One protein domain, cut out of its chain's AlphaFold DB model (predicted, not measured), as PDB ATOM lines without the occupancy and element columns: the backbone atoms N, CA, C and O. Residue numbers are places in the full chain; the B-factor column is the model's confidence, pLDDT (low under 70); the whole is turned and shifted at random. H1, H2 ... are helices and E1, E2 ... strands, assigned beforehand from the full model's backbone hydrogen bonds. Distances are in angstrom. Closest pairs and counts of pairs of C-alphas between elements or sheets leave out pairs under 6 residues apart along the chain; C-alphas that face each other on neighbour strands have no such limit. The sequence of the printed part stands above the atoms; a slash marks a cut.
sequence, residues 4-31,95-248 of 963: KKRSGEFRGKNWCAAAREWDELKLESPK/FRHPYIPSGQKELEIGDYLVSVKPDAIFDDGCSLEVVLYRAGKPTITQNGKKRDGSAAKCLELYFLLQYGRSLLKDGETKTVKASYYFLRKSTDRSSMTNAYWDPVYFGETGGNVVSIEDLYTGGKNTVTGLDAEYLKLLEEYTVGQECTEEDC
ATOM      1  N   LYS A   4     183.601 190.288 147.758       88.50
ATOM      2  CA  LYS A   4     182.608 189.462 148.452       88.50
ATOM      3  C   LYS A   4     181.327 189.330 147.623       88.50
ATOM      4  O   LYS A   4     180.712 190.346 147.316       88.50
ATOM      5  N   LYS A   5     180.906 188.101 147.301       87.50
ATOM      6  CA  LYS A   5     179.650 187.803 146.571       87.50
ATOM      7  C   LYS A   5     179.008 186.502 147.067       87.50
ATOM      8  O   LYS A   5     179.701 185.621 147.570       87.50
ATOM      9  N   ARG A   6     177.688 186.341 146.927       90.38
ATOM     10  CA  ARG A   6     177.001 185.054 147.174       90.38
ATOM     11  C   ARG A   6     177.150 184.128 145.970       90.38
ATOM     12  O   ARG A   6     177.183 184.593 144.834       90.38
ATOM     13  N   SER A   7     177.155 182.814 146.186       90.94
ATOM     14  CA  SER A   7     177.306 181.821 145.106       90.94
ATOM     15  C   SER A   7     176.285 181.974 143.970       90.94
ATOM     16  O   SER A   7     176.628 181.793 142.804       90.94
ATOM     17  N   GLY A   8     175.045 182.355 144.289       86.88
ATOM     18  CA  GLY A   8     173.987 182.588 143.301       86.88
ATOM     19  C   GLY A   8     174.208 183.814 142.406       86.88
ATOM     20  O   GLY A   8     173.605 183.902 141.341       86.88
ATOM     21  N   GLU A   9     175.096 184.737 142.791       85.75
ATOM     22  CA  GLU A   9     175.414 185.941 142.011       85.75
ATOM     23  C   GLU A   9     176.357 185.655 140.829       85.75
ATOM     24  O   GLU A   9     176.622 186.543 140.023       85.75
ATOM     25  N   PHE A  10     176.827 184.418 140.668       88.44
ATOM     26  CA  PHE A  10     177.713 184.016 139.573       88.44
ATOM     27  C   PHE A  10     176.965 183.451 138.352       88.44
ATOM     28  O   PHE A  10     177.506 182.637 137.604       88.44
ATOM     29  N   ARG A  11     175.700 183.851 138.157       84.44
ATOM     30  CA  ARG A  11     174.807 183.320 137.115       84.44
ATOM     31  C   ARG A  11     174.133 184.419 136.291       84.44
ATOM     32  O   ARG A  11     173.920 185.531 136.774       84.44
ATOM     33  N   GLY A  12     173.748 184.071 135.064       81.25
ATOM     34  CA  GLY A  12     172.875 184.859 134.188       81.25
ATOM     35  C   GLY A  12     173.418 186.256 133.898       81.25
ATOM     36  O   GLY A  12     174.585 186.418 133.539       81.25
ATOM     37  N   LYS A  13     172.577 187.277 134.107       75.06
ATOM     38  CA  LYS A  13     172.895 188.694 133.850       75.06
ATOM     39  C   LYS A  13     174.171 189.207 134.529       75.06
ATOM     40  O   LYS A  13     174.795 190.134 134.028       75.06
ATOM     41  N   ASN A  14     174.614 188.585 135.624       79.25
ATOM     42  CA  ASN A  14     175.813 189.013 136.353       79.25
ATOM     43  C   ASN A  14     177.125 188.686 135.614       79.25
ATOM     44  O   ASN A  14     178.204 189.099 136.039       79.25
ATOM     45  N   TRP A  15     177.060 187.957 134.498       82.38
ATOM     46  CA  TRP A  15     178.182 187.816 133.569       82.38
ATOM     47  C   TRP A  15     178.402 189.062 132.702       82.38
ATOM     48  O   TRP A  15     179.437 189.150 132.051       82.38
ATOM     49  N   CYS A  16     177.463 190.017 132.686       85.69
ATOM     50  CA  CYS A  16     177.559 191.234 131.885       85.69
ATOM     51  C   CYS A  16     178.766 192.089 132.292       85.69
ATOM     52  O   CYS A  16     178.897 192.431 133.466       85.69
ATOM     53  N   ALA A  17     179.603 192.477 131.327       84.25
ATOM     54  CA  ALA A  17     180.690 193.431 131.563       84.25
ATOM     55  C   ALA A  17     180.153 194.814 131.983       84.25
ATOM     56  O   ALA A  17     180.551 195.325 133.024       84.25
ATOM     57  N   ALA A  18     179.167 195.360 131.259       80.12
ATOM     58  CA  ALA A  18     178.579 196.671 131.564       80.12
ATOM     59  C   ALA A  18     177.937 196.724 132.964       80.12
ATOM     60  O   ALA A  18     178.170 197.652 133.728       80.12
ATOM     61  N   ALA A  19     177.206 195.676 133.363       79.44
ATOM     62  CA  ALA A  19     176.611 195.615 134.701       79.44
ATOM     63  C   ALA A  19     177.651 195.666 135.835       79.44
ATOM     64  O   ALA A  19     177.315 196.089 136.938       79.44
ATOM     65  N   ARG A  20     178.891 195.215 135.589       76.62
ATOM     66  CA  ARG A  20     179.981 195.248 136.580       76.62
ATOM     67  C   ARG A  20     180.552 196.639 136.750       76.62
ATOM     68  O   ARG A  20     180.880 197.012 137.870       76.62
ATOM     69  N   GLU A  21     180.643 197.397 135.663       74.06
ATOM     70  CA  GLU A  21     181.031 198.808 135.716       74.06
ATOM     71  C   GLU A  21     180.032 199.625 136.548       74.06
ATOM     72  O   GLU A  21     180.395 200.643 137.130       74.06
ATOM     73  N   TRP A  22     178.785 199.152 136.658       76.06
ATOM     74  CA  TRP A  22     177.699 199.825 137.372       76.06
ATOM     75  C   TRP A  22     177.343 199.186 138.730       76.06
ATOM     76  O   TRP A  22     176.394 199.628 139.380       76.06
ATOM     77  N   ASP A  23     178.096 198.178 139.200       67.56
ATOM     78  CA  ASP A  23     177.792 197.384 140.417       67.56
ATOM     79  C   ASP A  23     177.714 198.255 141.698       67.56
ATOM     80  O   ASP A  23     177.134 197.856 142.709       67.56
ATOM     81  N   GLU A  24     178.246 199.484 141.658       68.25
ATOM     82  CA  GLU A  24     178.230 200.448 142.768       68.25
ATOM     83  C   GLU A  24     176.829 200.960 143.159       68.25
ATOM     84  O   GLU A  24     176.624 201.301 144.331       68.25
ATOM     85  N   LEU A  25     175.853 200.985 142.237       69.56
ATOM     86  CA  LEU A  25     174.489 201.472 142.531       69.56
ATOM     87  C   LEU A  25     173.671 200.506 143.384       69.56
ATOM     88  O   LEU A  25     172.723 200.945 144.019       69.56
ATOM     89  N   LYS A  26     174.029 199.213 143.416       72.88
ATOM     90  CA  LYS A  26     173.326 198.176 144.197       72.88
ATOM     91  C   LYS A  26     171.795 198.221 144.047       72.88
ATOM     92  O   LYS A  26     171.085 198.219 145.043       72.88
ATOM     93  N   LEU A  27     171.296 198.231 142.810       75.62
ATOM     94  CA  LEU A  27     169.858 198.293 142.527       75.62
ATOM     95  C   LEU A  27     169.108 197.091 143.129       75.62
ATOM     96  O   LEU A  27     169.147 195.982 142.585       75.62
ATOM     97  N   GLU A  28     168.418 197.301 144.251       73.94
ATOM     98  CA  GLU A  28     167.559 196.285 144.855       73.94
ATOM     99  C   GLU A  28     166.300 196.093 144.001       73.94
ATOM    100  O   GLU A  28     165.564 197.037 143.707       73.94
ATOM    101  N   SER A  29     166.076 194.853 143.558       74.25
ATOM    102  CA  SER A  29     164.903 194.490 142.759       74.25
ATOM    103  C   SER A  29     163.656 194.364 143.644       74.25
ATOM    104  O   SER A  29     163.793 193.929 144.789       74.25
ATOM    105  N   PRO A  30     162.459 194.662 143.110       72.19
ATOM    106  CA  PRO A  30     161.206 194.425 143.817       72.19
ATOM    107  C   PRO A  30     161.039 192.938 144.156       72.19
ATOM    108  O   PRO A  30     161.521 192.054 143.429       72.19
ATOM    109  N   LYS A  31     160.365 192.656 145.273       72.81
ATOM    110  CA  LYS A  31     159.996 191.290 145.661       72.81
ATOM    111  C   LYS A  31     158.895 190.785 144.730       72.81
ATOM    112  O   LYS A  31     158.112 191.566 144.199       72.81
ATOM    113  N   PHE A  95     164.574 159.036 150.837       90.75
ATOM    114  CA  PHE A  95     164.669 158.203 152.041       90.75
ATOM    115  C   PHE A  95     165.938 158.468 152.862       90.75
ATOM    116  O   PHE A  95     166.120 157.876 153.925       90.75
ATOM    117  N   ARG A  96     166.848 159.315 152.368       92.69
ATOM    118  CA  ARG A  96     168.083 159.669 153.075       92.69
ATOM    119  C   ARG A  96     167.808 160.770 154.101       92.69
ATOM    120  O   ARG A  96     166.929 161.605 153.905       92.69
ATOM    121  N   HIS A  97     168.612 160.819 155.162       89.44
ATOM    122  CA  HIS A  97     168.548 161.890 156.158       89.44
ATOM    123  C   HIS A  97     169.603 162.966 155.875       89.44
ATOM    124  O   HIS A  97     170.797 162.674 155.971       89.44
ATOM    125  N   PRO A  98     169.199 164.201 155.534       94.00
ATOM    126  CA  PRO A  98     170.150 165.269 155.294       94.00
ATOM    127  C   PRO A  98     170.625 165.917 156.596       94.00
ATOM    128  O   PRO A  98     169.853 166.150 157.526       94.00
ATOM    129  N   TYR A  99     171.881 166.343 156.605       93.12
ATOM    130  CA  TYR A  99     172.341 167.418 157.470       93.12
ATOM    131  C   TYR A  99     171.926 168.769 156.870       93.12
ATOM    132  O   TYR A  99     172.233 169.070 155.715       93.12
ATOM    133  N   ILE A 100     171.240 169.599 157.659       89.69
ATOM    134  CA  ILE A 100     170.818 170.947 157.255       89.69
ATOM    135  C   ILE A 100     171.799 171.966 157.854       89.69
ATOM    136  O   ILE A 100     171.839 172.113 159.079       89.69
ATOM    137  N   PRO A 101     172.582 172.686 157.030       87.31
ATOM    138  CA  PRO A 101     173.555 173.656 157.526       87.31
ATOM    139  C   PRO A 101     172.899 174.809 158.299       87.31
ATOM    140  O   PRO A 101     171.926 175.405 157.834       87.31
ATOM    141  N   SER A 102     173.466 175.171 159.454       78.12
ATOM    142  CA  SER A 102     172.972 176.271 160.299       78.12
ATOM    143  C   SER A 102     173.342 177.669 159.785       78.12
ATOM    144  O   SER A 102     172.703 178.650 160.157       78.12
ATOM    145  N   GLY A 103     174.342 177.781 158.906       80.94
ATOM    146  CA  GLY A 103     174.849 179.052 158.391       80.94
ATOM    147  C   GLY A 103     175.510 178.923 157.021       80.94
ATOM    148  O   GLY A 103     175.665 177.827 156.487       80.94
ATOM    149  N   GLN A 104     175.873 180.065 156.439       90.00
ATOM    150  CA  GLN A 104     176.681 180.120 155.220       90.00
ATOM    151  C   GLN A 104     178.172 180.002 155.562       90.00
ATOM    152  O   GLN A 104     178.596 180.444 156.631       90.00
ATOM    153  N   LYS A 105     178.967 179.437 154.654       92.81
ATOM    154  CA  LYS A 105     180.431 179.383 154.760       92.81
ATOM    155  C   LYS A 105     181.043 180.282 153.696       92.81
ATOM    156  O   LYS A 105     180.591 180.282 152.554       92.81
ATOM    157  N   GLU A 106     182.071 181.027 154.079       94.50
ATOM    158  CA  GLU A 106     182.855 181.838 153.152       94.50
ATOM    159  C   GLU A 106     183.986 180.976 152.577       94.50
ATOM    160  O   GLU A 106     184.740 180.349 153.328       94.50
ATOM    161  N   LEU A 107     184.081 180.913 151.252       92.06
ATOM    162  CA  LEU A 107     185.121 180.191 150.527       92.06
ATOM    163  C   LEU A 107     186.008 181.177 149.776       92.06
ATOM    164  O   LEU A 107     185.526 182.065 149.074       92.06
ATOM    165  N   GLU A 108     187.315 180.995 149.900       91.25
ATOM    166  CA  GLU A 108     188.304 181.799 149.197       91.25
ATOM    167  C   GLU A 108     188.716 181.118 147.892       91.25
ATOM    168  O   GLU A 108     189.419 180.110 147.913       91.25
ATOM    169  N   ILE A 109     188.277 181.663 146.755       88.44
ATOM    170  CA  ILE A 109     188.527 181.078 145.430       88.44
ATOM    171  C   ILE A 109     188.911 182.201 144.466       88.44
ATOM    172  O   ILE A 109     188.103 183.082 144.165       88.44
ATOM    173  N   GLY A 110     190.163 182.181 144.001       85.38
ATOM    174  CA  GLY A 110     190.741 183.282 143.226       85.38
ATOM    175  C   GLY A 110     190.672 184.608 143.994       85.38
ATOM    176  O   GLY A 110     191.015 184.674 145.180       85.38
ATOM    177  N   ASP A 111     190.168 185.645 143.324       86.81
ATOM    178  CA  ASP A 111     190.009 186.999 143.874       86.81
ATOM    179  C   ASP A 111     188.722 187.200 144.693       86.81
ATOM    180  O   ASP A 111     188.482 188.286 145.236       86.81
ATOM    181  N   TYR A 112     187.891 186.160 144.819       90.38
ATOM    182  CA  TYR A 112     186.586 186.246 145.464       90.38
ATOM    183  C   TYR A 112     186.569 185.604 146.849       90.38
ATOM    184  O   TYR A 112     187.197 184.573 147.111       90.38
ATOM    185  N   LEU A 113     185.781 186.221 147.727       93.81
ATOM    186  CA  LEU A 113     185.286 185.631 148.962       93.81
ATOM    187  C   LEU A 113     183.814 185.267 148.727       93.81
ATOM    188  O   LEU A 113     182.942 186.141 148.718       93.81
ATOM    189  N   VAL A 114     183.556 183.994 148.438       93.81
ATOM    190  CA  VAL A 114     182.239 183.515 148.013       93.81
ATOM    191  C   VAL A 114     181.471 182.962 149.204       93.81
ATOM    192  O   VAL A 114     181.868 181.960 149.797       93.81
ATOM    193  N   SER A 115     180.324 183.563 149.499       95.25
ATOM    194  CA  SER A 115     179.401 183.047 150.504       95.25
ATOM    195  C   SER A 115     178.526 181.944 149.909       95.25
ATOM    196  O   SER A 115     177.721 182.195 149.004       95.25
ATOM    197  N   VAL A 116     178.660 180.726 150.434       94.94
ATOM    198  CA  VAL A 116     177.923 179.537 149.985       94.94
ATOM    199  C   VAL A 116     177.033 179.014 151.110       94.94
ATOM    200  O   VAL A 116     177.493 178.788 152.231       94.94
ATOM    201  N   LYS A 117     175.750 178.789 150.807       94.31
ATOM    202  CA  LYS A 117     174.761 178.228 151.740       94.31
ATOM    203  C   LYS A 117     173.956 177.118 151.053       94.31
ATOM    204  O   LYS A 117     173.019 177.438 150.320       94.31
ATOM    205  N   PRO A 118     174.307 175.837 151.253       95.25
ATOM    206  CA  PRO A 118     173.505 174.737 150.739       95.25
ATOM    207  C   PRO A 118     172.183 174.587 151.494       95.25
ATOM    208  O   PRO A 118     172.046 175.038 152.633       95.25
ATOM    209  N   ASP A 119     171.211 173.935 150.859       95.44
ATOM    210  CA  ASP A 119     169.919 173.642 151.481       95.44
ATOM    211  C   ASP A 119     169.935 172.327 152.270       95.44
ATOM    212  O   ASP A 119     169.290 172.250 153.314       95.44
ATOM    213  N   ALA A 120     170.680 171.329 151.792       96.06
ATOM    214  CA  ALA A 120     170.823 170.018 152.417       96.06
ATOM    215  C   ALA A 120     172.178 169.386 152.063       96.06
ATOM    216  O   ALA A 120     172.761 169.692 151.019       96.06
ATOM    217  N   ILE A 121     172.672 168.503 152.931       96.56
ATOM    218  CA  ILE A 121     173.874 167.697 152.705       96.56
ATOM    219  C   ILE A 121     173.559 166.247 153.045       96.56
ATOM    220  O   ILE A 121     173.118 165.964 154.155       96.56
ATOM    221  N   PHE A 122     173.817 165.334 152.122       95.81
ATOM    222  CA  PHE A 122     173.654 163.898 152.326       95.81
ATOM    223  C   PHE A 122     175.035 163.241 152.383       95.81
ATOM    224  O   PHE A 122     175.847 163.450 151.486       95.81
ATOM    225  N   ASP A 123     175.304 162.466 153.432       93.94
ATOM    226  CA  ASP A 123     176.548 161.705 153.598       93.94
ATOM    227  C   ASP A 123     176.194 160.239 153.847       93.94
ATOM    228  O   ASP A 123     175.547 159.915 154.844       93.94
ATOM    229  N   ASP A 124     176.588 159.358 152.930       91.19
ATOM    230  CA  ASP A 124     176.392 157.908 153.055       91.19
ATOM    231  C   ASP A 124     177.670 157.174 153.511       91.19
ATOM    232  O   ASP A 124     177.702 155.946 153.577       91.19
ATOM    233  N   GLY A 125     178.732 157.920 153.833       86.69
ATOM    234  CA  GLY A 125     180.043 157.397 154.212       86.69
ATOM    235  C   GLY A 125     180.994 157.155 153.035       86.69
ATOM    236  O   GLY A 125     182.207 157.169 153.239       86.69
ATOM    237  N   CYS A 126     180.493 157.001 151.808       89.00
ATOM    238  CA  CYS A 126     181.298 156.873 150.587       89.00
ATOM    239  C   CYS A 126     181.236 158.134 149.712       89.00
ATOM    240  O   CYS A 126     182.206 158.484 149.034       89.00
ATOM    241  N   SER A 127     180.104 158.828 149.737       93.81
ATOM    242  CA  SER A 127     179.829 160.033 148.978       93.81
ATOM    243  C   SER A 127     179.210 161.120 149.855       93.81
ATOM    244  O   SER A 127     178.485 160.841 150.810       93.81
ATOM    245  N   LEU A 128     179.537 162.371 149.532       96.06
ATOM    246  CA  LEU A 128     179.017 163.565 150.193       96.06
ATOM    247  C   LEU A 128     178.336 164.445 149.143       96.06
ATOM    248  O   LEU A 128     179.014 165.068 148.327       96.06
ATOM    249  N   GLU A 129     177.009 164.512 149.151       97.44
ATOM    250  CA  GLU A 129     176.222 165.293 148.194       97.44
ATOM    251  C   GLU A 129     175.680 166.576 148.830       97.44
ATOM    252  O   GLU A 129     174.924 166.546 149.797       97.44
ATOM    253  N   VAL A 130     176.040 167.719 148.250       97.31
ATOM    254  CA  VAL A 130     175.614 169.058 148.660       97.31
ATOM    255  C   VAL A 130     174.524 169.549 147.706       97.31
ATOM    256  O   VAL A 130     174.748 169.630 146.498       97.31
ATOM    257  N   VAL A 131     173.346 169.893 148.229       96.88
ATOM    258  CA  VAL A 131     172.134 170.128 147.424       96.88
ATOM    259  C   VAL A 131     171.601 171.555 147.569       96.88
ATOM    260  O   VAL A 131     171.557 172.118 148.665       96.88
ATOM    261  N   LEU A 132     171.133 172.125 146.452       95.75
ATOM    262  CA  LEU A 132     170.256 173.299 146.404       95.75
ATOM    263  C   LEU A 132     168.905 172.937 145.771       95.75
ATOM    264  O   LEU A 132     168.852 172.405 144.656       95.75
ATOM    265  N   TYR A 133     167.813 173.294 146.444       95.50
ATOM    266  CA  TYR A 133     166.456 173.071 145.938       95.50
ATOM    267  C   TYR A 133     165.998 174.214 145.030       95.50
ATOM    268  O   TYR A 133     166.259 175.396 145.290       95.50
ATOM    269  N   ARG A 134     165.275 173.866 143.963       93.06
ATOM    270  CA  ARG A 134     164.669 174.792 142.999       93.06
ATOM    271  C   ARG A 134     163.200 174.412 142.795       93.06
ATOM    272  O   ARG A 134     162.911 173.314 142.341       93.06
ATOM    273  N   ALA A 135     162.271 175.320 143.101       89.31
ATOM    274  CA  ALA A 135     160.833 175.059 142.954       89.31
ATOM    275  C   ALA A 135     160.393 174.917 141.479       89.31
ATOM    276  O   ALA A 135     159.517 174.120 141.148       89.31
ATOM    277  N   GLY A 136     161.016 175.690 140.583       87.31
ATOM    278  CA  GLY A 136     160.701 175.711 139.155       87.31
ATOM    279  C   GLY A 136     161.224 174.506 138.363       87.31
ATOM    280  O   GLY A 136     161.878 173.611 138.893       87.31
ATOM    281  N   LYS A 137     160.941 174.509 137.053       87.50
ATOM    282  CA  LYS A 137     161.449 173.505 136.102       87.50
ATOM    283  C   LYS A 137     162.966 173.658 135.862       87.50
ATOM    284  O   LYS A 137     163.498 174.745 136.097       87.50
ATOM    285  N   PRO A 138     163.653 172.633 135.323       88.94
ATOM    286  CA  PRO A 138     165.088 172.693 135.054       88.94
ATOM    287  C   PRO A 138     165.445 173.815 134.072       88.94
ATOM    288  O   PRO A 138     164.896 173.886 132.971       88.94
ATOM    289  N   THR A 139     166.389 174.675 134.461       87.19
ATOM    290  CA  THR A 139     166.997 175.708 133.589       87.19
ATOM    291  C   THR A 139     168.397 175.316 133.105       87.19
ATOM    292  O   THR A 139     169.031 176.036 132.344       87.19
ATOM    293  N   ILE A 140     168.899 174.183 133.588       89.69
ATOM    294  CA  ILE A 140     170.242 173.648 133.379       89.69
ATOM    295  C   ILE A 140     170.113 172.152 133.116       89.69
ATOM    296  O   ILE A 140     169.180 171.511 133.594       89.69
ATOM    297  N   THR A 141     171.024 171.601 132.321       90.50
ATOM    298  CA  THR A 141     171.022 170.182 131.948       90.50
ATOM    299  C   THR A 141     172.390 169.565 132.210       90.50
ATOM    300  O   THR A 141     173.407 170.255 132.121       90.50
ATOM    301  N   GLN A 142     172.427 168.259 132.480       90.81
ATOM    302  CA  GLN A 142     173.674 167.536 132.757       90.81
ATOM    303  C   GLN A 142     174.687 167.655 131.606       90.81
ATOM    304  O   GLN A 142     175.857 167.946 131.824       90.81
ATOM    305  N   ASN A 143     174.205 167.503 130.368       85.94
ATOM    306  CA  ASN A 143     175.022 167.464 129.148       85.94
ATOM    307  C   ASN A 143     174.886 168.733 128.291       85.94
ATOM    308  O   ASN A 143     175.127 168.717 127.077       85.94
ATOM    309  N   GLY A 144     174.445 169.837 128.898       83.81
ATOM    310  CA  GLY A 144     174.301 171.117 128.217       83.81
ATOM    311  C   GLY A 144     175.639 171.626 127.680       83.81
ATOM    312  O   GLY A 144     176.711 171.250 128.150       83.81
ATOM    313  N   LYS A 145     175.597 172.533 126.702       82.88
ATOM    314  CA  LYS A 145     176.812 173.185 126.163       82.88
ATOM    315  C   LYS A 145     176.889 174.684 126.441       82.88
ATOM    316  O   LYS A 145     177.962 175.279 126.305       82.88
ATOM    317  N   LYS A 146     175.746 175.281 126.786       84.38
ATOM    318  CA  LYS A 146     175.605 176.708 127.070       84.38
ATOM    319  C   LYS A 146     176.084 177.012 128.493       84.38
ATOM    320  O   LYS A 146     175.951 176.165 129.375       84.38
ATOM    321  N   ARG A 147     176.630 178.214 128.685       83.38
ATOM    322  CA  ARG A 147     176.921 178.812 129.998       83.38
ATOM    323  C   ARG A 147     175.654 178.829 130.851       83.38
ATOM    324  O   ARG A 147     174.589 179.064 130.286       83.38
ATOM    325  N   ASP A 148     175.760 178.501 132.141       83.62
ATOM    326  CA  ASP A 148     174.656 178.370 133.117       83.62
ATOM    327  C   ASP A 148     173.509 177.393 132.757       83.62
ATOM    328  O   ASP A 148     172.715 177.021 133.621       83.62
ATOM    329  N   GLY A 149     173.447 176.922 131.508       85.62
ATOM    330  CA  GLY A 149     172.559 175.874 131.005       85.62
ATOM    331  C   GLY A 149     173.199 174.479 130.997       85.62
ATOM    332  O   GLY A 149     172.549 173.502 130.611       85.62
ATOM    333  N   SER A 150     174.461 174.372 131.424       90.44
ATOM    334  CA  SER A 150     175.203 173.122 131.603       90.44
ATOM    335  C   SER A 150     175.753 172.996 133.016       90.44
ATOM    336  O   SER A 150     176.312 173.966 133.529       90.44
ATOM    337  N   ALA A 151     175.668 171.796 133.600       89.62
ATOM    338  CA  ALA A 151     176.277 171.476 134.892       89.62
ATOM    339  C   ALA A 151     177.767 171.851 134.925       89.62
ATOM    340  O   ALA A 151     178.197 172.559 135.825       89.62
ATOM    341  N   ALA A 152     178.509 171.474 133.874       87.81
ATOM    342  CA  ALA A 152     179.948 171.709 133.730       87.81
ATOM    343  C   ALA A 152     180.339 173.189 133.540       87.81
ATOM    344  O   ALA A 152     181.518 173.523 133.524       87.81
ATOM    345  N   LYS A 153     179.362 174.080 133.334       88.88
ATOM    346  CA  LYS A 153     179.584 175.518 133.115       88.88
ATOM    347  C   LYS A 153     178.775 176.380 134.079       88.88
ATOM    348  O   LYS A 153     178.337 177.468 133.704       88.88
ATOM    349  N   CYS A 154     178.533 175.872 135.285       92.31
ATOM    350  CA  CYS A 154     177.796 176.562 136.336       92.31
ATOM    351  C   CYS A 154     178.705 176.797 137.548       92.31
ATOM    352  O   CYS A 154     178.989 175.870 138.310       92.31
ATOM    353  N   LEU A 155     179.141 178.044 137.748       94.12
ATOM    354  CA  LEU A 155     180.027 178.405 138.861       94.12
ATOM    355  C   LEU A 155     179.374 178.170 140.232       94.12
ATOM    356  O   LEU A 155     180.049 177.749 141.165       94.12
ATOM    357  N   GLU A 156     178.055 178.357 140.363       95.00
ATOM    358  CA  GLU A 156     177.350 178.100 141.628       95.00
ATOM    359  C   GLU A 156     177.440 176.618 142.045       95.00
ATOM    360  O   GLU A 156     177.645 176.335 143.225       95.00
ATOM    361  N   LEU A 157     177.362 175.673 141.093       94.75
ATOM    362  CA  LEU A 157     177.568 174.247 141.383       94.75
ATOM    363  C   LEU A 157     179.016 173.964 141.799       94.75
ATOM    364  O   LEU A 157     179.242 173.193 142.729       94.75
ATOM    365  N   TYR A 158     179.994 174.621 141.171       95.12
ATOM    366  CA  TYR A 158     181.398 174.506 141.568       95.12
ATOM    367  C   TYR A 158     181.651 175.003 142.993       95.12
ATOM    368  O   TYR A 158     182.312 174.326 143.779       95.12
ATOM    369  N   PHE A 159     181.075 176.140 143.380       95.88
ATOM    370  CA  PHE A 159     181.197 176.642 144.750       95.88
ATOM    371  C   PHE A 159     180.527 175.725 145.773       95.88
ATOM    372  O   PHE A 159     181.058 175.540 146.868       95.88
ATOM    373  N   LEU A 160     179.410 175.090 145.413       95.38
ATOM    374  CA  LEU A 160     178.816 174.029 146.226       95.38
ATOM    375  C   LEU A 160     179.746 172.817 146.373       95.38
ATOM    376  O   LEU A 160     179.849 172.251 147.460       95.38
ATOM    377  N   LEU A 161     180.439 172.426 145.303       95.00
ATOM    378  CA  LEU A 161     181.393 171.319 145.333       95.00
ATOM    379  C   LEU A 161     182.560 171.637 146.278       95.00
ATOM    380  O   LEU A 161     182.913 170.809 147.117       95.00
ATOM    381  N   GLN A 162     183.108 172.855 146.204       93.81
ATOM    382  CA  GLN A 162     184.156 173.320 147.121       93.81
ATOM    383  C   GLN A 162     183.673 173.372 148.571       93.81
ATOM    384  O   GLN A 162     184.403 172.976 149.481       93.81
ATOM    385  N   TYR A 163     182.422 173.790 148.791       94.75
ATOM    386  CA  TYR A 163     181.803 173.721 150.109       94.75
ATOM    387  C   TYR A 163     181.834 172.281 150.639       94.75
ATOM    388  O   TYR A 163     182.314 172.064 151.749       94.75
ATOM    389  N   GLY A 164     181.409 171.295 149.843       93.31
ATOM    390  CA  GLY A 164     181.433 169.881 150.233       93.31
ATOM    391  C   GLY A 164     182.839 169.358 150.533       93.31
ATOM    392  O   GLY A 164     183.066 168.772 151.588       93.31
ATOM    393  N   ARG A 165     183.816 169.646 149.665       92.62
ATOM    394  CA  ARG A 165     185.226 169.260 149.876       92.62
ATOM    395  C   ARG A 165     185.785 169.809 151.185       92.62
ATOM    396  O   ARG A 165     186.509 169.112 151.886       92.62
ATOM    397  N   SER A 166     185.399 171.032 151.542       91.44
ATOM    398  CA  SER A 166     185.841 171.699 152.769       91.44
ATOM    399  C   SER A 166     185.269 171.107 154.067       91.44
ATOM    400  O   SER A 166     185.592 171.612 155.145       91.44
ATOM    401  N   LEU A 167     184.383 170.108 153.977       91.62
ATOM    402  CA  LEU A 167     183.857 169.353 155.118       91.62
ATOM    403  C   LEU A 167     184.608 168.039 155.369       91.62
ATOM    404  O   LEU A 167     184.432 167.450 156.434       91.62
ATOM    405  N   LEU A 168     185.425 167.577 154.416       91.56
ATOM    406  CA  LEU A 168     186.185 166.335 154.547       91.56
ATOM    407  C   LEU A 168     187.376 166.518 155.489       91.56
ATOM    408  O   LEU A 168     188.055 167.546 155.458       91.56
ATOM    409  N   LYS A 169     187.646 165.503 156.311       90.56
ATOM    410  CA  LYS A 169     188.808 165.486 157.211       90.56
ATOM    411  C   LYS A 169     190.089 165.198 156.432       90.56
ATOM    412  O   LYS A 169     190.062 164.541 155.394       90.56
ATOM    413  N   ASP A 170     191.230 165.629 156.959       87.81
ATOM    414  CA  ASP A 170     192.529 165.359 156.339       87.81
ATOM    415  C   ASP A 170     192.752 163.848 156.132       87.81
ATOM    416  O   ASP A 170     192.642 163.051 157.064       87.81
ATOM    417  N   GLY A 171     193.040 163.452 154.889       84.94
ATOM    418  CA  GLY A 171     193.222 162.056 154.477       84.94
ATOM    419  C   GLY A 171     191.933 161.282 154.155       84.94
ATOM    420  O   GLY A 171     192.014 160.192 153.587       84.94
ATOM    421  N   GLU A 172     190.747 161.823 154.445       90.44
ATOM    422  CA  GLU A 172     189.457 161.207 154.106       90.44
ATOM    423  C   GLU A 172     189.174 161.348 152.607       90.44
ATOM    424  O   GLU A 172     189.151 162.461 152.088       90.44
ATOM    425  N   THR A 173     188.949 160.236 151.901       91.06
ATOM    426  CA  THR A 173     188.636 160.247 150.462       91.06
ATOM    427  C   THR A 173     187.177 159.880 150.230       91.06
ATOM    428  O   THR A 173     186.772 158.766 150.552       91.06
ATOM    429  N   LYS A 174     186.406 160.799 149.643       93.56
ATOM    430  CA  LYS A 174     184.994 160.603 149.280       93.56
ATOM    431  C   LYS A 174     184.704 161.177 147.898       93.56
ATOM    432  O   LYS A 174     185.370 162.110 147.444       93.56
ATOM    433  N   THR A 175     183.674 160.651 147.240       95.38
ATOM    434  CA  THR A 175     183.092 161.310 146.065       95.38
ATOM    435  C   THR A 175     182.228 162.470 146.543       95.38
ATOM    436  O   THR A 175     181.174 162.257 147.139       95.38
ATOM    437  N   VAL A 176     182.662 163.702 146.295       95.44
ATOM    438  CA  VAL A 176     181.883 164.899 146.624       95.44
ATOM    439  C   VAL A 176     181.013 165.244 145.426       95.44
ATOM    440  O   VAL A 176     181.514 165.331 144.307       95.44
ATOM    441  N   LYS A 177     179.716 165.453 145.652       96.69
ATOM    442  CA  LYS A 177     178.748 165.851 144.630       96.69
ATOM    443  C   LYS A 177     178.131 167.198 144.980       96.69
ATOM    444  O   LYS A 177     177.871 167.482 146.145       96.69
ATOM    445  N   ALA A 178     177.861 168.011 143.971       97.12
ATOM    446  CA  ALA A 178     177.097 169.245 144.089       97.12
ATOM    447  C   ALA A 178     175.916 169.194 143.128       97.12
ATOM    448  O   ALA A 178     176.120 169.041 141.923       97.12
ATOM    449  N   SER A 179     174.698 169.335 143.653       96.88
ATOM    450  CA  SER A 179     173.473 169.042 142.909       96.88
ATOM    451  C   SER A 179     172.426 170.149 143.007       96.88
ATOM    452  O   SER A 179     172.184 170.727 144.067       96.88
ATOM    453  N   TYR A 180     171.725 170.391 141.900       96.19
ATOM    454  CA  TYR A 180     170.432 171.067 141.900       96.19
ATOM    455  C   TYR A 180     169.301 170.063 141.833       96.19
ATOM    456  O   TYR A 180     169.270 169.214 140.942       96.19
ATOM    457  N   TYR A 181     168.349 170.210 142.748       96.25
ATOM    458  CA  TYR A 181     167.128 169.418 142.791       96.25
ATOM    459  C   TYR A 181     165.964 170.318 142.371       96.25
ATOM    460  O   TYR A 181     165.540 171.195 143.126       96.25
ATOM    461  N   PHE A 182     165.480 170.132 141.143       94.81
ATOM    462  CA  PHE A 182     164.316 170.823 140.595       94.81
ATOM    463  C   PHE A 182     163.042 170.063 140.953       94.81
ATOM    464  O   PHE A 182     162.806 168.961 140.468       94.81
ATOM    465  N   LEU A 183     162.183 170.655 141.777       93.50
ATOM    466  CA  LEU A 183     160.980 169.971 142.245       93.50
ATOM    467  C   LEU A 183     159.982 169.702 141.123       93.50
ATOM    468  O   LEU A 183     159.312 168.666 141.127       93.50
ATOM    469  N   ARG A 184     159.923 170.602 140.140       90.25
ATOM    470  CA  ARG A 184     159.149 170.422 138.915       90.25
ATOM    471  C   ARG A 184     160.017 169.783 137.831       90.25
ATOM    472  O   ARG A 184     161.098 170.276 137.521       90.25
ATOM    473  N   LYS A 185     159.516 168.730 137.191       89.00
ATOM    474  CA  LYS A 185     160.134 168.091 136.021       89.00
ATOM    475  C   LYS A 185     159.802 168.862 134.746       89.00
ATOM    476  O   LYS A 185     158.766 169.516 134.641       89.00
ATOM    477  N   SER A 186     160.642 168.729 133.718       86.19
ATOM    478  CA  SER A 186     160.352 169.302 132.389       86.19
ATOM    479  C   SER A 186     159.112 168.692 131.714       86.19
ATOM    480  O   SER A 186     158.508 169.324 130.849       86.19
ATOM    481  N   THR A 187     158.704 167.492 132.134       83.62
ATOM    482  CA  THR A 187     157.499 166.786 131.674       83.62
ATOM    483  C   THR A 187     156.209 167.250 132.349       83.62
ATOM    484  O   THR A 187     155.128 166.926 131.857       83.62
ATOM    485  N   ASP A 188     156.290 168.019 133.439       82.50
ATOM    486  CA  ASP A 188     155.116 168.523 134.152       82.50
ATOM    487  C   ASP A 188     154.504 169.693 133.360       82.50
ATOM    488  O   ASP A 188     154.869 170.864 133.542       82.50
ATOM    489  N   ARG A 189     153.601 169.378 132.424       71.25
ATOM    490  CA  ARG A 189     152.882 170.375 131.613       71.25
ATOM    491  C   ARG A 189     151.875 171.161 132.457       71.25
ATOM    492  O   ARG A 189     151.453 170.710 133.515       71.25
ATOM    493  N   SER A 190     151.524 172.358 131.988       62.97
ATOM    494  CA  SER A 190     150.591 173.270 132.660       62.97
ATOM    495  C   SER A 190     149.112 172.924 132.470       62.97
ATOM    496  O   SER A 190     148.293 173.525 133.142       62.97
ATOM    497  N   SER A 191     148.732 171.961 131.623       56.84
ATOM    498  CA  SER A 191     147.315 171.610 131.490       56.84
ATOM    499  C   SER A 191     146.872 170.665 132.612       56.84
ATOM    500  O   SER A 191     147.496 169.630 132.853       56.84
ATOM    501  N   MET A 192     145.751 170.980 133.269       45.22
ATOM    502  CA  MET A 192     145.095 170.067 134.220       45.22
ATOM    503  C   MET A 192     144.706 168.723 133.590       45.22
ATOM    504  O   MET A 192     144.562 167.723 134.284       45.22
ATOM    505  N   THR A 193     144.566 168.692 132.263       45.72
ATOM    506  CA  THR A 193     144.264 167.498 131.466       45.72
ATOM    507  C   THR A 193     145.471 166.602 131.221       45.72
ATOM    508  O   THR A 193     145.334 165.567 130.567       45.72
ATOM    509  N   ASN A 194     146.666 166.971 131.697       51.19
ATOM    510  CA  ASN A 194     147.833 166.115 131.561       51.19
ATOM    511  C   ASN A 194     147.664 164.897 132.480       51.19
ATOM    512  O   ASN A 194     148.079 164.904 133.636       51.19
ATOM    513  N   ALA A 195     147.045 163.843 131.943       53.38
ATOM    514  CA  ALA A 195     146.817 162.568 132.621       53.38
ATOM    515  C   ALA A 195     148.123 161.923 133.121       53.38
ATOM    516  O   ALA A 195     148.099 161.053 133.987       53.38
ATOM    517  N   TYR A 196     149.266 162.356 132.584       63.78
ATOM    518  CA  TYR A 196     150.578 161.863 132.954       63.78
ATOM    519  C   TYR A 196     151.272 162.788 133.962       63.78
ATOM    520  O   TYR A 196     151.793 163.851 133.613       63.78
ATOM    521  N   TRP A 197     151.315 162.337 135.213       79.88
ATOM    522  CA  TRP A 197     152.174 162.868 136.266       79.88
ATOM    523  C   TRP A 197     153.117 161.768 136.723       79.88
ATOM    524  O   TRP A 197     152.664 160.743 137.225       79.88
ATOM    525  N   ASP A 198     154.416 161.981 136.545       84.38
ATOM    526  CA  ASP A 198     155.428 161.022 136.980       84.38
ATOM    527  C   ASP A 198     155.525 161.037 138.518       84.38
ATOM    528  O   ASP A 198     155.909 162.078 139.071       84.38
ATOM    529  N   PRO A 199     155.173 159.936 139.216       86.19
ATOM    530  CA  PRO A 199     155.213 159.874 140.672       86.19
ATOM    531  C   PRO A 199     156.631 159.658 141.216       86.19
ATOM    532  O   PRO A 199     156.834 159.804 142.417       86.19
ATOM    533  N   VAL A 200     157.611 159.314 140.373       89.50
ATOM    534  CA  VAL A 200     158.974 158.991 140.805       89.50
ATOM    535  C   VAL A 200     159.863 160.218 140.662       89.50
ATOM    536  O   VAL A 200     160.136 160.677 139.552       89.50
ATOM    537  N   TYR A 201     160.378 160.750 141.772       92.38
ATOM    538  CA  TYR A 201     161.288 161.896 141.709       92.38
ATOM    539  C   TYR A 201     162.635 161.531 141.066       92.38
ATOM    540  O   TYR A 201     162.997 162.114 140.047       92.38
ATOM    541  N   PHE A 202     163.349 160.536 141.602       92.00
ATOM    542  CA  PHE A 202     164.705 160.142 141.180       92.00
ATOM    543  C   PHE A 202     164.751 159.231 139.936       92.00
ATOM    544  O   PHE A 202     165.593 158.344 139.832       92.00
ATOM    545  N   GLY A 203     163.830 159.425 138.993       85.56
ATOM    546  CA  GLY A 203     163.799 158.689 137.725       85.56
ATOM    547  C   GLY A 203     164.562 159.397 136.600       85.56
ATOM    548  O   GLY A 203     164.833 160.593 136.673       85.56
ATOM    549  N   GLU A 204     164.835 158.683 135.505       79.31
ATOM    550  CA  GLU A 204     165.512 159.245 134.318       79.31
ATOM    551  C   GLU A 204     164.639 160.243 133.532       79.31
ATOM    552  O   GLU A 204     165.132 161.075 132.768       79.31
ATOM    553  N   THR A 205     163.319 160.184 133.719       78.25
ATOM    554  CA  THR A 205     162.362 161.011 132.977       78.25
ATOM    555  C   THR A 205     162.306 162.434 133.538       78.25
ATOM    556  O   THR A 205     162.102 162.639 134.733       78.25
ATOM    557  N   GLY A 206     162.421 163.439 132.662       74.25
ATOM    558  CA  GLY A 206     162.115 164.839 132.980       74.25
ATOM    559  C   GLY A 206     163.272 165.697 133.513       74.25
ATOM    560  O   GLY A 206     163.091 166.916 133.602       74.25
ATOM    561  N   GLY A 207     164.445 165.111 133.786       81.88
ATOM    562  CA  GLY A 207     165.714 165.823 134.011       81.88
ATOM    563  C   GLY A 207     165.722 166.794 135.196       81.88
ATOM    564  O   GLY A 207     166.068 167.956 135.022       81.88
ATOM    565  N   ASN A 208     165.315 166.342 136.380       90.94
ATOM    566  CA  ASN A 208     165.110 167.159 137.584       90.94
ATOM    567  C   ASN A 208     166.265 167.166 138.596       90.94
ATOM    568  O   ASN A 208     166.232 167.948 139.543       90.94
ATOM    569  N   VAL A 209     167.286 166.334 138.404       93.81
ATOM    570  CA  VAL A 209     168.527 166.385 139.184       93.81
ATOM    571  C   VAL A 209     169.676 166.669 138.230       93.81
ATOM    572  O   VAL A 209     169.802 166.026 137.188       93.81
ATOM    573  N   VAL A 210     170.483 167.673 138.562       94.44
ATOM    574  CA  VAL A 210     171.670 168.057 137.790       94.44
ATOM    575  C   VAL A 210     172.834 168.178 138.749       94.44
ATOM    576  O   VAL A 210     172.735 168.944 139.706       94.44
ATOM    577  N   SER A 211     173.921 167.461 138.479       94.75
ATOM    578  CA  SER A 211     175.013 167.308 139.437       94.75
ATOM    579  C   SER A 211     176.380 167.445 138.784       94.75
ATOM    580  O   SER A 211     176.578 167.081 137.628       94.75
ATOM    581  N   ILE A 212     177.350 167.926 139.545       95.06
ATOM    582  CA  ILE A 212     178.772 167.724 139.254       95.06
ATOM    583  C   ILE A 212     179.380 166.928 140.399       95.06
ATOM    584  O   ILE A 212     178.927 167.043 141.537       95.06
ATOM    585  N   GLU A 213     180.390 166.119 140.110       94.38
ATOM    586  CA  GLU A 213     181.043 165.295 141.119       94.38
ATOM    587  C   GLU A 213     182.546 165.221 140.890       94.38
ATOM    588  O   GLU A 213     183.018 165.335 139.759       94.38
ATOM    589  N   ASP A 214     183.289 165.049 141.979       92.31
ATOM    590  CA  ASP A 214     184.726 164.805 141.943       92.31
ATOM    591  C   ASP A 214     185.150 163.905 143.110       92.31
ATOM    592  O   ASP A 214     184.607 163.994 144.216       92.31
ATOM    593  N   LEU A 215     186.134 163.039 142.872       92.12
ATOM    594  CA  LEU A 215     186.739 162.219 143.919       92.12
ATOM    595  C   LEU A 215     187.829 163.039 144.612       92.12
ATOM    596  O   LEU A 215     188.842 163.375 143.998       92.12
ATOM    597  N   TYR A 216     187.642 163.350 145.894       91.00
ATOM    598  CA  TYR A 216     188.527 164.262 146.617       91.00
ATOM    599  C   TYR A 216     188.995 163.678 147.949       91.00
ATOM    600  O   TYR A 216     188.230 163.028 148.659       91.00
ATOM    601  N   THR A 217     190.259 163.942 148.284       89.88
ATOM    602  CA  THR A 217     190.865 163.593 149.573       89.88
ATOM    603  C   THR A 217     191.032 164.865 150.399       89.88
ATOM    604  O   THR A 217     191.711 165.790 149.950       89.88
ATOM    605  N   GLY A 218     190.438 164.925 151.592       86.31
ATOM    606  CA  GLY A 218     190.545 166.076 152.492       86.31
ATOM    607  C   GLY A 218     192.001 166.412 152.835       86.31
ATOM    608  O   GLY A 218     192.861 165.529 152.897       86.31
ATOM    609  N   GLY A 219     192.300 167.701 152.991       74.88
ATOM    610  CA  GLY A 219     193.659 168.211 153.233       74.88
ATOM    611  C   GLY A 219     194.565 168.281 151.993       74.88
ATOM    612  O   GLY A 219     195.697 168.761 152.071       74.88
ATOM    613  N   LYS A 220     194.099 167.828 150.819       74.50
ATOM    614  CA  LYS A 220     194.880 167.852 149.577       74.50
ATOM    615  C   LYS A 220     194.771 169.216 148.877       74.50
ATOM    616  O   LYS A 220     193.819 169.477 148.148       74.50
ATOM    617  N   ASN A 221     195.792 170.065 149.012       64.56
ATOM    618  CA  ASN A 221     195.868 171.389 148.357       64.56
ATOM    619  C   ASN A 221     196.192 171.351 146.841       64.56
ATOM    620  O   ASN A 221     196.697 172.327 146.289       64.56
ATOM    621  N   THR A 222     195.950 170.238 146.141       67.12
ATOM    622  CA  THR A 222     196.228 170.137 144.696       67.12
ATOM    623  C   THR A 222     194.993 170.486 143.872       67.12
ATOM    624  O   THR A 222     193.975 169.811 144.008       67.12
ATOM    625  N   VAL A 223     195.123 171.472 142.980       75.31
ATOM    626  CA  VAL A 223     194.132 171.838 141.953       75.31
ATOM    627  C   VAL A 223     193.817 170.607 141.091       75.31
ATOM    628  O   VAL A 223     194.723 170.047 140.469       75.31
ATOM    629  N   THR A 224     192.561 170.150 141.077       82.81
ATOM    630  CA  THR A 224     192.128 169.038 140.214       82.81
ATOM    631  C   THR A 224     191.937 169.505 138.768       82.81
ATOM    632  O   THR A 224     191.888 170.703 138.487       82.81
ATOM    633  N   GLY A 225     191.818 168.573 137.814       82.31
ATOM    634  CA  GLY A 225     191.506 168.937 136.423       82.31
ATOM    635  C   GLY A 225     190.186 169.710 136.307       82.31
ATOM    636  O   GLY A 225     190.098 170.670 135.546       82.31
ATOM    637  N   LEU A 226     189.204 169.353 137.143       85.31
ATOM    638  CA  LEU A 226     187.931 170.060 137.254       85.31
ATOM    639  C   LEU A 226     188.127 171.491 137.782       85.31
ATOM    640  O   LEU A 226     187.533 172.426 137.255       85.31
ATOM    641  N   ASP A 227     188.996 171.682 138.780       88.12
ATOM    642  CA  ASP A 227     189.305 173.013 139.317       88.12
ATOM    643  C   ASP A 227     189.910 173.932 138.252       88.12
ATOM    644  O   ASP A 227     189.517 175.091 138.156       88.12
ATOM    645  N   ALA A 228     190.816 173.422 137.413       87.31
ATOM    646  CA  ALA A 228     191.419 174.213 136.341       87.31
ATOM    647  C   ALA A 228     190.375 174.736 135.332       87.31
ATOM    648  O   ALA A 228     190.453 175.889 134.902       87.31
ATOM    649  N   GLU A 229     189.371 173.924 134.983       89.12
ATOM    650  CA  GLU A 229     188.291 174.340 134.079       89.12
ATOM    651  C   GLU A 229     187.392 175.418 134.702       89.12
ATOM    652  O   GLU A 229     187.060 176.407 134.043       89.12
ATOM    653  N   TYR A 230     187.031 175.273 135.981       91.50
ATOM    654  CA  TYR A 230     186.188 176.254 136.666       91.50
ATOM    655  C   TYR A 230     186.917 177.539 137.036       91.50
ATOM    656  O   TYR A 230     186.298 178.599 137.008       91.50
ATOM    657  N   LEU A 231     188.216 177.484 137.331       89.62
ATOM    658  CA  LEU A 231     189.023 178.688 137.529       89.62
ATOM    659  C   LEU A 231     189.092 179.511 136.241       89.62
ATOM    660  O   LEU A 231     188.906 180.721 136.295       89.62
ATOM    661  N   LYS A 232     189.212 178.863 135.077       89.44
ATOM    662  CA  LYS A 232     189.101 179.556 133.788       89.44
ATOM    663  C   LYS A 232     187.716 180.181 133.584       89.44
ATOM    664  O   LYS A 232     187.612 181.318 133.137       89.44
ATOM    665  N   LEU A 233     186.642 179.472 133.939       89.69
ATOM    666  CA  LEU A 233     185.290 180.047 133.910       89.69
ATOM    667  C   LEU A 233     185.139 181.223 134.885       89.69
ATOM    668  O   LEU A 233     184.411 182.167 134.592       89.69
ATOM    669  N   LEU A 234     185.815 181.188 136.034       90.69
ATOM    670  CA  LEU A 234     185.821 182.271 137.012       90.69
ATOM    671  C   LEU A 234     186.615 183.484 136.511       90.69
ATOM    672  O   LEU A 234     186.204 184.618 136.752       90.69
ATOM    673  N   GLU A 235     187.707 183.273 135.777       88.50
ATOM    674  CA  GLU A 235     188.422 184.332 135.051       88.50
ATOM    675  C   GLU A 235     187.520 184.957 133.978       88.50
ATOM    676  O   GLU A 235     187.364 186.176 133.945       88.50
ATOM    677  N   GLU A 236     186.844 184.137 133.163       88.19
ATOM    678  CA  GLU A 236     185.865 184.605 132.169       88.19
ATOM    679  C   GLU A 236     184.718 185.386 132.827       88.19
ATOM    680  O   GLU A 236     184.300 186.422 132.307       88.19
ATOM    681  N   TYR A 237     184.231 184.926 133.986       87.81
ATOM    682  CA  TYR A 237     183.265 185.669 134.789       87.81
ATOM    683  C   TYR A 237     183.861 187.009 135.193       87.81
ATOM    684  O   TYR A 237     183.233 188.024 134.954       87.81
ATOM    685  N   THR A 238     185.070 187.034 135.753       86.50
ATOM    686  CA  THR A 238     185.724 188.251 136.261       86.50
ATOM    687  C   THR A 238     185.849 189.336 135.207       86.50
ATOM    688  O   THR A 238     185.491 190.478 135.491       86.50
ATOM    689  N   VAL A 239     186.284 188.969 134.001       86.25
ATOM    690  CA  VAL A 239     186.390 189.889 132.859       86.25
ATOM    691  C   VAL A 239     185.011 190.387 132.415       86.25
ATOM    692  O   VAL A 239     184.864 191.549 132.049       86.25
ATOM    693  N   GLY A 240     183.992 189.531 132.487       85.69
ATOM    694  CA  GLY A 240     182.658 189.820 131.976       85.69
ATOM    695  C   GLY A 240     182.571 189.661 130.456       85.69
ATOM    696  O   GLY A 240     183.563 189.686 129.728       85.69
ATOM    697  N   GLN A 241     181.358 189.438 129.959       81.75
ATOM    698  CA  GLN A 241     181.052 189.245 128.538       81.75
ATOM    699  C   GLN A 241     179.688 189.853 128.205       81.75
ATOM    700  O   GLN A 241     178.919 190.201 129.102       81.75
ATOM    701  N   GLU A 242     179.344 189.940 126.921       78.00
ATOM    702  CA  GLU A 242     177.978 190.283 126.523       78.00
ATOM    703  C   GLU A 242     176.968 189.248 127.050       78.00
ATOM    704  O   GLU A 242     177.222 188.035 127.123       78.00
ATOM    705  N   CYS A 243     175.807 189.749 127.467       74.62
ATOM    706  CA  CYS A 243     174.695 188.910 127.888       74.62
ATOM    707  C   CYS A 243     173.922 188.379 126.689       74.62
ATOM    708  O   CYS A 243     173.928 188.964 125.608       74.62
ATOM    709  N   THR A 244     173.231 187.261 126.895       74.25
ATOM    710  CA  THR A 244     172.233 186.829 125.921       74.25
ATOM    711  C   THR A 244     171.021 187.759 125.988       74.25
ATOM    712  O   THR A 244     170.766 188.370 127.024       74.25
ATOM    713  N   GLU A 245     170.261 187.856 124.898       71.75
ATOM    714  CA  GLU A 245     169.034 188.665 124.838       71.75
ATOM    715  C   GLU A 245     168.039 188.283 125.952       71.75
ATOM    716  O   GLU A 245     167.522 189.151 126.648       71.75
ATOM    717  N   GLU A 246     167.875 186.979 126.208       72.88
ATOM    718  CA  GLU A 246     167.014 186.443 127.273       72.88
ATOM    719  C   GLU A 246     167.498 186.834 128.682       72.88
ATOM    720  O   GLU A 246     166.691 187.178 129.548       72.88
ATOM    721  N   ASP A 247     168.817 186.822 128.922       73.94
ATOM    722  CA  ASP A 247     169.388 187.292 130.192       73.94
ATOM    723  C   ASP A 247     169.216 188.810 130.356       73.94
ATOM    724  O   ASP A 247     169.058 189.304 131.477       73.94
ATOM    725  N   CYS A 248     169.259 189.557 129.247       80.00
ATOM    726  CA  CYS A 248     169.193 191.011 129.264       80.00
ATOM    727  C   CYS A 248     167.768 191.540 129.454       80.00
ATOM    728  O   CYS A 248     167.594 192.562 130.113       80.00
TER     729      CYS A 248
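What this domain is: This is residues 4 to 31 and 95 to 248 of the 963 residues of the protein "DNA helicase" of Blautia wexlerae (UniProt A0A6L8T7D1). One helix, H4, makes the core, held between two sheets: a four-stranded sheet of E4, E5, E6 and E7 on one side and a small sheet of E1, E3 and E2 on the other. H5 packs on H4 with residues 230 to 234 and runs on past the core; the short helices H2 and H3 lie loosely near its last residues, and H6 lies beyond H2, apart from H5. From the far end of the larger sheet the long link between E6 and E7 loops outward, and its residues 190 to 195 stick out, as residues 24 to 31 do elsewhere. The printed part has 182 residues, with six named helices and seven named strands in the order E1 H1 H2 H3 E2 E3 E4 E5 H4 E6 E7 H5 H6; both sheets are mixed, in the orders E4 E5 E6 E7 and E1 E3 E2, and the class is mixed, helices and strands, with under half of the residues in named elements. The whole is compact, with a radius of gyration of the C-alphas of 17.5 A and spans of 51 by 44 by 31 A.

Where its parts are: E1, residues 4 to 6, begins at C-alpha 4 (182.608, 189.462, 148.452). H1, residues 7 to 10, H2, residues 12 to 15, and H3, residues 17 to 21, follow before the cut. After it come E2, residues 105 to 109, E3, residues 112 to 116, and E4, residues 120 to 123. E5, residues 127 to 134, is 22.0 A long. H4, residues 155 to 165, begins at C-alpha 155 (180.027, 178.405, 138.861) and is 15.2 A long. E6, residues 173 to 182, is 28.3 A long, and E7, residues 209 to 217, is 24.8 A long. H5, residues 225 to 239, is 21.9 A long. H6, residues 245 to 248, ends at C-alpha 248 (169.193, 191.011, 129.264).

How they stand to each other: In the small sheet E1 and E3 are parallel, with N 115 and O 5 at 2.9 A. E2 and E3 form a hairpin, with N 107 and O 114 at 2.8 A. H1 is on this sheet over none of its strands, and it touches H4, with the C-alphas of Ser 7 and Glu 156 closest at 5.1 A. H4 is on the same face, over E3 and E2, at a height over the sheet of 9.2 A. In the larger sheet, twisted with C-alphas up to 4.5 A off its best plane, the hairpin E4 and E5 has N 122 and O 129 at 2.8 A. E5 and E6 are parallel, with N 130 and O 177 at 2.8 A, and the hairpin E6 and E7 has N 178 and O 212 at 2.8 A. H4 is on one face of this sheet, two layers, a helix over a sheet, at a height of 7.8 A; the C-alphas of Leu 161 and Ala 178 are its closest to E6, 4.9 A apart. E5, H4 and E6 form a strand-helix-strand unit, two parallel neighbour strands with a helix between, and its crossover is right-handed. H5 touches H4 with residues 230 to 234 alone, at a steep tilt of 43 degrees, opposite ways; the C-alphas of Leu 155 and Tyr 230 are closest, 6.9 A. H5 only grazes the larger sheet, with residues 225 to 227. H2 and H6 only just touch, with 3 pairs of C-alphas within 8 A, the closest those of Lys 13 and Asp 247, 5.3 A. H3 is close to H5 but not clearly touching, with the C-alphas of Ala 17 and Val 239 closest at 6.8 A. In H3, H4 and H5 every O i to N i+4 pair is within hydrogen-bond range; H1, H2 and H6 are too short for such a pair.

The domain as a whole: The C-alphas of Thr 193 and Asn 221 are the two farthest apart, 54.4 A. Residues 32 to 94 are not printed, and C-alphas 31 and 95 are 34.0 A apart across the cut. The links E5 to H4 and E6 to E7 are long, with 20 and 26 residues. The mean pLDDT of the printed part is 86.0; it is under 70 at residues 23 to 25, 190 to 196 and 221 to 222.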